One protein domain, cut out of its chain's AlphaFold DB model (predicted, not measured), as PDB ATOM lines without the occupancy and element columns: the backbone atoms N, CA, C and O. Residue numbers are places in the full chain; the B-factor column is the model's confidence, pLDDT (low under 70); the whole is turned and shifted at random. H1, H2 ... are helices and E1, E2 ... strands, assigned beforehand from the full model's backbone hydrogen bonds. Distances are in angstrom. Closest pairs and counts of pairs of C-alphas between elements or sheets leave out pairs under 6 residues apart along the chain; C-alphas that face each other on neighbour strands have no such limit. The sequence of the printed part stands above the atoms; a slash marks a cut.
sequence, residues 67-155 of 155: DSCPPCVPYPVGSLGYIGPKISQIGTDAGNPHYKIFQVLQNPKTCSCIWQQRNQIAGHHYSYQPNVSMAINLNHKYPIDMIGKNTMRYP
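What this domain is: This is residues 67 to 155 of the 155 residues of an uncharacterized protein of Acinetobacter bohemicus ANC 3994 (UniProt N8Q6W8). With little regular structure, a narrow antiparallel ribbon, E1, E2, E3, runs along the longest axis, amid long loops; the short helix H1 sits beside E3. The 89 printed residues include 27 in named elements, mostly strand, ordered E1, E2, E3, H1. The whole is compact, radius of gyration of the C-alphas 14.0 A, but elongated, spanning 46 by 26 by 23 A.

Where its parts are: E1 is residues 80 to 87, 20.8 A long, from C-alpha 80 at (122.920, 137.425, 158.344). E2 is residues 97 to 106, 29.7 A. E3 is residues 113 to 117, 13.2 A. H1 is residues 144 to 147, ending at C-alpha 147 (128.317, 128.076, 164.438).

How they stand to each other: The strands form a meander, each the antiparallel neighbour of the one before. Hairpin E1 and E2 has N 83 and O 100 at 3.0 A; hairpin E2 and E3 has N 105 and O 114 at 2.8 A. Residues 136 to 137 pair parallel with 81 to 82 of E1. H1, too short for an O i to N i+4 pair, only grazes the sheet; its closest C-alphas to E3, Ile 147 and Trp 115, are 5.1 A apart.

The domain as a whole: The printed part has no cut. The link E3 to H1 is long, 26 residues. Mean pLDDT of the printed part is 70.1; residues 141 to 155 are among those under 70.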
ATOM      1  N   ASP A  67     117.752 143.511 182.658       55.75
ATOM      2  CA  ASP A  67     116.904 144.400 181.869       55.75
ATOM      3  C   ASP A  67     117.490 144.847 180.523       55.75
ATOM      4  O   ASP A  67     116.742 145.356 179.693       55.75
ATOM      5  N   SER A  68     118.765 144.578 180.210       69.31
ATOM      6  CA  SER A  68     119.262 144.639 178.821       69.31
ATOM      7  C   SER A  68     120.639 144.004 178.674       69.31
ATOM      8  O   SER A  68     121.631 144.511 179.190       69.31
ATOM      9  N   CYS A  69     120.720 142.910 177.914       74.44
ATOM     10  CA  CYS A  69     122.012 142.413 177.460       74.44
ATOM     11  C   CYS A  69     122.708 143.469 176.582       74.44
ATOM     12  O   CYS A  69     122.035 144.136 175.788       74.44
ATOM     13  N   PRO A  70     124.043 143.607 176.662       81.94
ATOM     14  CA  PRO A  70     124.775 144.506 175.779       81.94
ATOM     15  C   PRO A  70     124.583 144.088 174.313       81.94
ATOM     16  O   PRO A  70     124.421 142.898 174.033       81.94
ATOM     17  N   PRO A  71     124.608 145.023 173.353       83.00
ATOM     18  CA  PRO A  71     124.466 144.679 171.945       83.00
ATOM     19  C   PRO A  71     125.605 143.761 171.478       83.00
ATOM     20  O   PRO A  71     126.751 143.894 171.905       83.00
ATOM     21  N   CYS A  72     125.293 142.836 170.569       80.81
ATOM     22  CA  CYS A  72     126.298 141.966 169.962       80.81
ATOM     23  C   CYS A  72     127.270 142.763 169.080       80.81
ATOM     24  O   CYS A  72     126.849 143.535 168.219       80.81
ATOM     25  N   VAL A  73     128.570 142.524 169.260       80.44
ATOM     26  CA  VAL A  73     129.664 143.155 168.505       80.44
ATOM     27  C   VAL A  73     130.550 142.052 167.901       80.44
ATOM     28  O   VAL A  73     130.747 141.020 168.545       80.44
ATOM     29  N   PRO A  74     131.078 142.213 166.670       82.38
ATOM     30  CA  PRO A  74     130.884 143.343 165.750       82.38
ATOM     31  C   PRO A  74     129.578 143.278 164.947       82.38
ATOM     32  O   PRO A  74     129.278 144.203 164.199       82.38
ATOM     33  N   TYR A  75     128.807 142.198 165.085       84.75
ATOM     34  CA  TYR A  75     127.572 141.994 164.332       84.75
ATOM     35  C   TYR A  75     126.364 142.041 165.268       84.75
ATOM     36  O   TYR A  75     126.287 141.201 166.170       84.75
ATOM     37  N   PRO A  76     125.407 142.963 165.057       85.19
ATOM     38  CA  PRO A  76     124.209 143.043 165.881       85.19
ATOM     39  C   PRO A  76     123.315 141.812 165.700       85.19
ATOM     40  O   PRO A  76     123.380 141.108 164.684       85.19
ATOM     41  N   VAL A  77     122.441 141.572 166.681       84.56
ATOM     42  CA  VAL A  77     121.392 140.544 166.597       84.56
ATOM     43  C   VAL A  77     120.584 140.737 165.314       84.56
ATOM     44  O   VAL A  77     120.235 141.855 164.949       84.56
ATOM     45  N   GLY A  78     120.307 139.641 164.612       84.06
ATOM     46  CA  GLY A  78     119.603 139.658 163.332       84.06
ATOM     47  C   GLY A  78     120.511 139.702 162.103       84.06
ATOM     48  O   GLY A  78     120.038 139.360 161.021       84.06
ATOM     49  N   SER A  79     121.801 140.026 162.259       86.88
ATOM     50  CA  SER A  79     122.772 140.005 161.155       86.88
ATOM     51  C   SER A  79     122.802 138.644 160.475       86.88
ATOM     52  O   SER A  79     122.784 137.615 161.153       86.88
ATOM     53  N   LEU A  80     122.879 138.643 159.143       87.19
ATOM     54  CA  LEU A  80     122.920 137.425 158.344       87.19
ATOM     55  C   LEU A  80     124.344 137.090 157.924       87.19
ATOM     56  O   LEU A  80     125.145 137.963 157.598       87.19
ATOM     57  N   GLY A  81     124.647 135.803 157.896       86.50
ATOM     58  CA  GLY A  81     125.927 135.283 157.453       86.50
ATOM     59  C   GLY A  81     125.738 133.999 156.668       86.50
ATOM     60  O   GLY A  81     124.705 133.339 156.781       86.50
ATOM     61  N   TYR A  82     126.722 133.643 155.852       83.12
ATOM     62  CA  TYR A  82     126.643 132.452 155.020       83.12
ATOM     63  C   TYR A  82     127.937 131.646 154.998       83.12
ATOM     64  O   TYR A  82     129.038 132.187 155.111       83.12
ATOM     65  N   ILE A  83     127.781 130.332 154.824       83.81
ATOM     66  CA  ILE A  83     128.873 129.370 154.621       83.81
ATOM     67  C   ILE A  83     128.561 128.536 153.387       83.81
ATOM     68  O   ILE A  83     127.441 128.040 153.233       83.81
ATOM     69  N   GLY A  84     129.563 128.341 152.539       81.75
ATOM     70  CA  GLY A  84     129.460 127.570 151.308       81.75
ATOM     71  C   GLY A  84     130.339 128.134 150.185       81.75
ATOM     72  O   GLY A  84     131.067 129.104 150.411       81.75
ATOM     73  N   PRO A  85     130.242 127.559 148.976       79.62
ATOM     74  CA  PRO A  85     129.259 126.543 148.600       79.62
ATOM     75  C   PRO A  85     129.561 125.179 149.234       79.62
ATOM     76  O   PRO A  85     130.711 124.765 149.347       79.62
ATOM     77  N   LYS A  86     128.514 124.473 149.664       75.19
ATOM     78  CA  LYS A  86     128.556 123.056 150.026       75.19
ATOM     79  C   LYS A  86     127.817 122.268 148.960       75.19
ATOM     80  O   LYS A  86     126.776 122.700 148.483       75.19
ATOM     81  N   ILE A  87     128.356 121.113 148.600       72.25
ATOM     82  CA  ILE A  87     127.692 120.176 147.699       72.25
ATOM     83  C   ILE A  87     127.304 118.981 148.554       72.25
ATOM     84  O   ILE A  87     128.169 118.305 149.115       72.25
ATOM     85  N   SER A  88     126.003 118.750 148.701       66.25
ATOM     86  CA  SER A  88     125.528 117.529 149.341       66.25
ATOM     87  C   SER A  88     125.793 116.367 148.390       66.25
ATOM     88  O   SER A  88     125.518 116.460 147.197       66.25
ATOM     89  N   GLN A  89     126.340 115.270 148.908       61.03
ATOM     90  CA  GLN A  89     126.527 114.045 148.121       61.03
ATOM     91  C   GLN A  89     125.245 113.198 148.061       61.03
ATOM     92  O   GLN A  89     125.140 112.297 147.237       61.03
ATOM     93  N   ILE A  90     124.280 113.472 148.945       56.91
ATOM     94  CA  ILE A  90     123.081 112.657 149.169       56.91
ATOM     95  C   ILE A  90     121.910 113.590 149.535       56.91
ATOM     96  O   ILE A  90     122.126 114.599 150.210       56.91
ATOM     97  N   GLY A  91     120.683 113.254 149.124       62.41
ATOM     98  CA  GLY A  91     119.456 114.013 149.421       62.41
ATOM     99  C   GLY A  91     118.921 114.823 148.235       62.41
ATOM    100  O   GLY A  91     119.458 114.750 147.135       62.41
ATOM    101  N   THR A  92     117.853 115.594 148.456       61.44
ATOM    102  CA  THR A  92     117.152 116.377 147.415       61.44
ATOM    103  C   THR A  92     118.057 117.387 146.695       61.44
ATOM    104  O   THR A  92     117.830 117.698 145.531       61.44
ATOM    105  N   ASP A  93     119.129 117.834 147.357       57.12
ATOM    106  CA  ASP A  93     120.113 118.790 146.834       57.12
ATOM    107  C   ASP A  93     121.428 118.119 146.391       57.12
ATOM    108  O   ASP A  93     122.475 118.768 146.317       57.12
ATOM    109  N   ALA A  94     121.409 116.802 146.142       63.19
ATOM    110  CA  ALA A  94     122.589 116.058 145.719       63.19
ATOM    111  C   ALA A  94     123.164 116.624 144.409       63.19
ATOM    112  O   ALA A  94     122.453 116.785 143.419       63.19
ATOM    113  N   GLY A  95     124.460 116.942 144.414       68.81
ATOM    114  CA  GLY A  95     125.159 117.518 143.259       68.81
ATOM    115  C   GLY A  95     124.940 119.021 143.043       68.81
ATOM    116  O   GLY A  95     125.670 119.617 142.253       68.81
ATOM    117  N   ASN A  96     124.021 119.659 143.774       73.25
ATOM    118  CA  ASN A  96     123.773 121.094 143.661       73.25
ATOM    119  C   ASN A  96     124.562 121.880 144.723       73.25
ATOM    120  O   ASN A  96     124.457 121.581 145.923       73.25
ATOM    121  N   PRO A  97     125.349 122.898 144.321       75.31
ATOM    122  CA  PRO A  97     126.004 123.776 145.272       75.31
ATOM    123  C   PRO A  97     124.949 124.603 145.999       75.31
ATOM    124  O   PRO A  97     124.087 125.229 145.387       75.31
ATOM    125  N   HIS A  98     125.035 124.625 147.319       73.50
ATOM    126  CA  HIS A  98     124.166 125.439 148.143       73.50
ATOM    127  C   HIS A  98     124.923 126.062 149.311       73.50
ATOM    128  O   HIS A  98     125.957 125.578 149.777       73.50
ATOM    129  N   TYR A  99     124.374 127.155 149.809       79.50
ATOM    130  CA  TYR A  99     124.881 127.930 150.921       79.50
ATOM    131  C   TYR A  99     123.946 127.762 152.112       79.50
ATOM    132  O   TYR A  99     122.723 127.682 151.969       79.50
ATOM    133  N   LYS A 100     124.533 127.708 153.305       79.19
ATOM    134  CA  LYS A 100     123.793 127.703 154.568       79.19
ATOM    135  C   LYS A 100     123.763 129.113 155.126       79.19
ATOM    136  O   LYS A 100     124.813 129.748 155.206       79.19
ATOM    137  N   ILE A 101     122.575 129.562 155.520       81.88
ATOM    138  CA  ILE A 101     122.352 130.894 156.083       81.88
ATOM    139  C   ILE A 101     122.270 130.810 157.606       81.88
ATOM    140  O   ILE A 101     121.599 129.944 158.177       81.88
ATOM    141  N   PHE A 102     122.949 131.745 158.251       82.88
ATOM    142  CA  PHE A 102     123.030 131.900 159.691       82.88
ATOM    143  C   PHE A 102     122.548 133.287 160.086       82.88
ATOM    144  O   PHE A 102     122.683 134.241 159.323       82.88
ATOM    145  N   GLN A 103     122.019 133.390 161.297       84.75
ATOM    146  CA  GLN A 103     121.601 134.639 161.910       84.75
ATOM    147  C   GLN A 103     122.277 134.791 163.270       84.75
ATOM    148  O   GLN A 103     122.379 133.815 164.018       84.75
ATOM    149  N   VAL A 104     122.713 136.005 163.602       83.56
ATOM    150  CA  VAL A 104     123.180 136.321 164.955       83.56
ATOM    151  C   VAL A 104     121.993 136.343 165.903       83.56
ATOM    152  O   VAL A 104     121.042 137.097 165.699       83.56
ATOM    153  N   LEU A 105     122.070 135.549 166.962       82.81
ATOM    154  CA  LEU A 105     121.109 135.531 168.053       82.81
ATOM    155  C   LEU A 105     121.826 135.750 169.374       82.81
ATOM    156  O   LEU A 105     122.946 135.280 169.565       82.81
ATOM    157  N   GLN A 106     121.154 136.428 170.295       81.56
ATOM    158  CA  GLN A 106     121.639 136.621 171.651       81.56
ATOM    159  C   GLN A 106     120.839 135.762 172.621       81.56
ATOM    160  O   GLN A 106     119.609 135.726 172.571       81.56
ATOM    161  N   ASN A 107     121.537 135.068 173.515       80.75
ATOM    162  CA  ASN A 107     120.888 134.373 174.615       80.75
ATOM    163  C   ASN A 107     120.504 135.395 175.701       80.75
ATOM    164  O   ASN A 107     121.407 135.971 176.301       80.75
ATOM    165  N   PRO A 108     119.212 135.582 176.023       77.44
ATOM    166  CA  PRO A 108     118.786 136.566 177.020       77.44
ATOM    167  C   PRO A 108     119.224 136.216 178.451       77.44
ATOM    168  O   PRO A 108     119.200 137.069 179.326       77.44
ATOM    169  N   LYS A 109     119.613 134.960 178.716       75.81
ATOM    170  CA  LYS A 109     120.048 134.506 180.048       75.81
ATOM    171  C   LYS A 109     121.548 134.654 180.279       75.81
ATOM    172  O   LYS A 109     121.973 134.768 181.420       75.81
ATOM    173  N   THR A 110     122.347 134.569 179.217       76.88
ATOM    174  CA  THR A 110     123.820 134.558 179.299       76.88
ATOM    175  C   THR A 110     124.466 135.682 178.497       76.88
ATOM    176  O   THR A 110     125.688 135.717 178.396       76.88
ATOM    177  N   CYS A 111     123.657 136.527 177.855       76.69
ATOM    178  CA  CYS A 111     124.033 137.614 176.951       76.69
ATOM    179  C   CYS A 111     125.021 137.242 175.830       76.69
ATOM    180  O   CYS A 111     125.567 138.105 175.149       76.69
ATOM    181  N   SER A 112     125.211 135.945 175.580       79.38
ATOM    182  CA  SER A 112     126.141 135.425 174.584       79.38
ATOM    183  C   SER A 112     125.545 135.492 173.184       79.38
ATOM    184  O   SER A 112     124.413 135.042 172.975       79.38
ATOM    185  N   CYS A 113     126.336 135.972 172.232       80.62
ATOM    186  CA  CYS A 113     125.967 136.093 170.828       80.62
ATOM    187  C   CYS A 113     126.456 134.874 170.041       80.62
ATOM    188  O   CYS A 113     127.625 134.499 170.122       80.62
ATOM    189  N   ILE A 114     125.562 134.242 169.285       82.69
ATOM    190  CA  ILE A 114     125.850 133.033 168.510       82.69
ATOM    191  C   ILE A 114     125.332 133.166 167.083       82.69
ATOM    192  O   ILE A 114     124.287 133.767 166.843       82.69
ATOM    193  N   TRP A 115     126.035 132.548 166.138       81.56
ATOM    194  CA  TRP A 115     125.510 132.314 164.798       81.56
ATOM    195  C   TRP A 115     124.659 131.048 164.823       81.56
ATOM    196  O   TRP A 115     125.177 129.967 165.091       81.56
ATOM    197  N   GLN A 116     123.362 131.166 164.548       82.06
ATOM    198  CA  GLN A 116     122.457 130.021 164.459       82.06
ATOM    199  C   GLN A 116     121.939 129.853 163.034       82.06
ATOM    200  O   GLN A 116     121.519 130.820 162.397       82.06
ATOM    201  N   GLN A 117     121.934 128.616 162.532       78.25
ATOM    202  CA  GLN A 117     121.363 128.315 161.222       78.25
ATOM    203  C   GLN A 117     119.858 128.611 161.224       78.25
ATOM    204  O   GLN A 117     119.115 128.112 162.071       78.25
ATOM    205  N   ARG A 118     119.397 129.397 160.251       67.81
ATOM    206  CA  ARG A 118     117.983 129.754 160.091       67.81
ATOM    207  C   ARG A 118     117.459 129.216 158.768       67.81
ATOM    208  O   ARG A 118     117.581 129.854 157.730       67.81
ATOM    209  N   ASN A 119     116.789 128.069 158.834       64.12
ATOM    210  CA  ASN A 119     116.161 127.446 157.661       64.12
ATOM    211  C   ASN A 119     114.964 128.256 157.115       64.12
ATOM    212  O   ASN A 119     114.524 128.024 155.996       64.12
ATOM    213  N   GLN A 120     114.430 129.200 157.901       58.03
ATOM    214  CA  GLN A 120     113.255 130.007 157.547       58.03
ATOM    215  C   GLN A 120     113.574 131.250 156.702       58.03
ATOM    216  O   GLN A 120     112.661 131.836 156.140       58.03
ATOM    217  N   ILE A 121     114.841 131.666 156.612       56.69
ATOM    218  CA  ILE A 121     115.212 132.918 155.927       56.69
ATOM    219  C   ILE A 121     115.352 132.707 154.416       56.69
ATOM    220  O   ILE A 121     115.116 133.628 153.643       56.69
ATOM    221  N   ALA A 122     115.716 131.496 153.981       52.72
ATOM    222  CA  ALA A 122     115.984 131.239 152.568       52.72
ATOM    223  C   ALA A 122     115.735 129.780 152.129       52.72
ATOM    224  O   ALA A 122     116.248 129.346 151.100       52.72
ATOM    225  N   GLY A 123     114.972 129.013 152.917       54.31
ATOM    226  CA  GLY A 123     114.900 127.555 152.800       54.31
ATOM    227  C   GLY A 123     116.102 126.864 153.453       54.31
ATOM    228  O   GLY A 123     117.039 127.509 153.928       54.31
ATOM    229  N   HIS A 124     116.083 125.528 153.510       57.69
ATOM    230  CA  HIS A 124     117.182 124.745 154.095       57.69
ATOM    231  C   HIS A 124     118.526 124.964 153.373       57.69
ATOM    232  O   HIS A 124     119.577 124.803 153.997       57.69
ATOM    233  N   HIS A 125     118.488 125.374 152.100       63.84
ATOM    234  CA  HIS A 125     119.634 125.488 151.204       63.84
ATOM    235  C   HIS A 125     119.424 126.647 150.221       63.84
ATOM    236  O   HIS A 125     118.412 126.699 149.529       63.84
ATOM    237  N   TYR A 126     120.379 127.579 150.160       69.69
ATOM    238  CA  TYR A 126     120.343 128.697 149.216       69.69
ATOM    239  C   TYR A 126     121.237 128.373 148.016       69.69
ATOM    240  O   TYR A 126     122.438 128.219 148.195       69.69
ATOM    241  N   SER A 127     120.692 128.224 146.808       72.75
ATOM    242  CA  SER A 127     121.467 127.729 145.647       72.75
ATOM    243  C   SER A 127     122.418 128.763 145.033       72.75
ATOM    244  O   SER A 127     123.321 128.415 144.277       72.75
ATOM    245  N   TYR A 128     122.237 130.041 145.365       73.56
ATOM    246  CA  TYR A 128     123.051 131.143 144.856       73.56
ATOM    247  C   TYR A 128     123.901 131.736 145.966       73.56
ATOM    248  O   TYR A 128     123.539 131.665 147.135       73.56
ATOM    249  N   GLN A 129     125.037 132.338 145.622       72.75
ATOM    250  CA  GLN A 129     125.842 133.013 146.630       72.75
ATOM    251  C   GLN A 129     125.080 134.232 147.174       72.75
ATOM    252  O   GLN A 129     124.633 135.070 146.385       72.75
ATOM    253  N   PRO A 130     124.956 134.376 148.504       74.56
ATOM    254  CA  PRO A 130     124.397 135.579 149.094       74.56
ATOM    255  C   PRO A 130     125.216 136.822 148.737       74.56
ATOM    256  O   PRO A 130     126.446 136.804 148.791       74.56
ATOM    257  N   ASN A 131     124.534 137.918 148.400       73.25
ATOM    258  CA  ASN A 131     125.174 139.207 148.185       73.25
ATOM    259  C   ASN A 131     125.862 139.663 149.488       73.25
ATOM    260  O   ASN A 131     125.285 139.588 150.573       73.25
ATOM    261  N   VAL A 132     127.089 140.166 149.381       72.38
ATOM    262  CA  VAL A 132     127.864 140.674 150.522       72.38
ATOM    263  C   VAL A 132     127.204 141.869 151.215       72.38
ATOM    264  O   VAL A 132     127.457 142.100 152.392       72.38
ATOM    265  N   SER A 133     126.323 142.597 150.522       71.69
ATOM    266  CA  SER A 133     125.492 143.650 151.115       71.69
ATOM    267  C   SER A 133     124.375 143.107 152.011       71.69
ATOM    268  O   SER A 133     123.856 143.858 152.829       71.69
ATOM    269  N   MET A 134     123.988 141.832 151.863       74.00
ATOM    270  CA  MET A 134     122.909 141.215 152.649       74.00
ATOM    271  C   MET A 134     123.403 140.214 153.690       74.00
ATOM    272  O   MET A 134     122.760 140.051 154.723       74.00
ATOM    273  N   ALA A 135     124.516 139.526 153.428       81.31
ATOM    274  CA  ALA A 135     125.035 138.512 154.330       81.31
ATOM    275  C   ALA A 135     126.563 138.494 154.356       81.31
ATOM    276  O   ALA A 135     127.244 138.557 153.331       81.31
ATOM    277  N   ILE A 136     127.101 138.338 155.557       85.19
ATOM    278  CA  ILE A 136     128.535 138.281 155.810       85.19
ATOM    279  C   ILE A 136     129.074 136.912 155.399       85.19
ATOM    280  O   ILE A 136     128.536 135.870 155.775       85.19
ATOM    281  N   ASN A 137     130.187 136.904 154.672       85.00
ATOM    282  CA  ASN A 137     130.897 135.668 154.369       85.00
ATOM    283  C   ASN A 137     131.577 135.130 155.641       85.00
ATOM    284  O   ASN A 137     132.530 135.733 156.145       85.00
ATOM    285  N   LEU A 138     131.080 134.004 156.156       84.12
ATOM    286  CA  LEU A 138     131.601 133.338 157.353       84.12
ATOM    287  C   LEU A 138     132.612 132.231 157.017       84.12
ATOM    288  O   LEU A 138     133.165 131.618 157.933       84.12
ATOM    289  N   ASN A 139     132.874 131.962 155.732       80.06
ATOM    290  CA  ASN A 139     133.846 130.951 155.328       80.06
ATOM    291  C   ASN A 139     135.221 131.274 155.931       80.06
ATOM    292  O   ASN A 139     135.724 132.387 155.794       80.06
ATOM    293  N   HIS A 140     135.803 130.295 156.626       71.88
ATOM    294  CA  HIS A 140     137.117 130.364 157.285       71.88
ATOM    295  C   HIS A 140     137.255 131.420 158.401       71.88
ATOM    296  O   HIS A 140     138.328 131.537 158.983       71.88
ATOM    297  N   LYS A 141     136.195 132.176 158.729       67.56
ATOM    298  CA  LYS A 141     136.227 133.187 159.800       67.56
ATOM    299  C   LYS A 141     135.905 132.622 161.178       67.56
ATOM    300  O   LYS A 141     136.335 133.189 162.175       67.56
ATOM    301  N   TYR A 142     135.157 131.523 161.230       63.78
ATOM    302  CA  TYR A 142     134.729 130.908 162.480       63.78
ATOM    303  C   TYR A 142     134.893 129.391 162.379       63.78
ATOM    304  O   TYR A 142     134.515 128.815 161.352       63.78
ATOM    305  N   PRO A 143     135.447 128.723 163.407       53.91
ATOM    306  CA  PRO A 143     135.419 127.270 163.462       53.91
ATOM    307  C   PRO A 143     133.958 126.810 163.439       53.91
ATOM    308  O   PRO A 143     133.095 127.410 164.082       53.91
ATOM    309  N   ILE A 144     133.670 125.755 162.671       50.25
ATOM    310  CA  ILE A 144     132.304 125.247 162.447       50.25
ATOM    311  C   ILE A 144     131.598 124.918 163.775       50.25
ATOM    312  O   ILE A 144     130.375 125.031 163.869       50.25
ATOM    313  N   ASP A 145     132.363 124.609 164.822       43.31
ATOM    314  CA  ASP A 145     131.859 124.345 166.170       43.31
ATOM    315  C   ASP A 145     131.222 125.582 166.829       43.31
ATOM    316  O   ASP A 145     130.194 125.454 167.493       43.31
ATOM    317  N   MET A 146     131.725 126.794 166.556       46.81
ATOM    318  CA  MET A 146     131.158 128.060 167.064       46.81
ATOM    319  C   MET A 146     129.837 128.456 166.381       46.81
ATOM    320  O   MET A 146     129.156 129.380 166.826       46.81
ATOM    321  N   ILE A 147     129.466 127.764 165.301       54.56
ATOM    322  CA  ILE A 147     128.317 128.076 164.438       54.56
ATOM    323  C   ILE A 147     127.103 127.175 164.770       54.56
ATOM    324  O   ILE A 147     126.068 127.183 164.101       54.56
ATOM    325  N   GLY A 148     127.194 126.388 165.844       46.12
ATOM    326  CA  GLY A 148     126.101 125.500 166.239       46.12
ATOM    327  C   GLY A 148     126.258 124.760 167.560       46.12
ATOM    328  O   GLY A 148     125.333 124.047 167.944       46.12
ATOM    329  N   LYS A 149     127.367 124.911 168.290       36.44
ATOM    330  CA  LYS A 149     127.502 124.390 169.652       36.44
ATOM    331  C   LYS A 149     128.137 125.458 170.531       36.44
ATOM    332  O   LYS A 149     129.272 125.829 170.303       36.44
ATOM    333  N   ASN A 150     127.350 125.943 171.492       39.34
ATOM    334  CA  ASN A 150     127.717 126.746 172.659       39.34
ATOM    335  C   ASN A 150     128.952 127.662 172.556       39.34
ATOM    336  O   ASN A 150     130.093 127.225 172.464       39.34
ATOM    337  N   THR A 151     128.684 128.942 172.825       37.81
ATOM    338  CA  THR A 151     129.631 129.968 173.287       37.81
ATOM    339  C   THR A 151     130.662 130.465 172.271       37.81
ATOM    340  O   THR A 151     131.779 129.970 172.197       37.81
ATOM    341  N   MET A 152     130.347 131.592 171.625       36.81
ATOM    342  CA  MET A 152     131.322 132.681 171.579       36.81
ATOM    343  C   MET A 152     131.126 133.529 172.839       36.81
ATOM    344  O   MET A 152     130.168 134.293 172.951       36.81
ATOM    345  N   ARG A 153     132.005 133.334 173.828       37.47
ATOM    346  CA  ARG A 153     132.322 134.383 174.802       37.47
ATOM    347  C   ARG A 153     133.410 135.225 174.154       37.47
ATOM    348  O   ARG A 153     134.511 134.724 173.947       37.47
ATOM    349  N   TYR A 154     133.080 136.459 173.802       35.38
ATOM    350  CA  TYR A 154     134.110 137.472 173.621       35.38
ATOM    351  C   TYR A 154     134.457 138.036 175.011       35.38
ATOM    352  O   TYR A 154     133.542 138.128 175.836       35.38
ATOM    353  N   PRO A 155     135.746 138.287 175.300       37.28
ATOM    354  CA  PRO A 155     136.177 138.929 176.540       37.28
ATOM    355  C   PRO A 155     135.693 140.379 176.635       37.28
ATOM    356  O   PRO A 155     135.453 140.995 175.570       37.28
TER     357      PRO A 155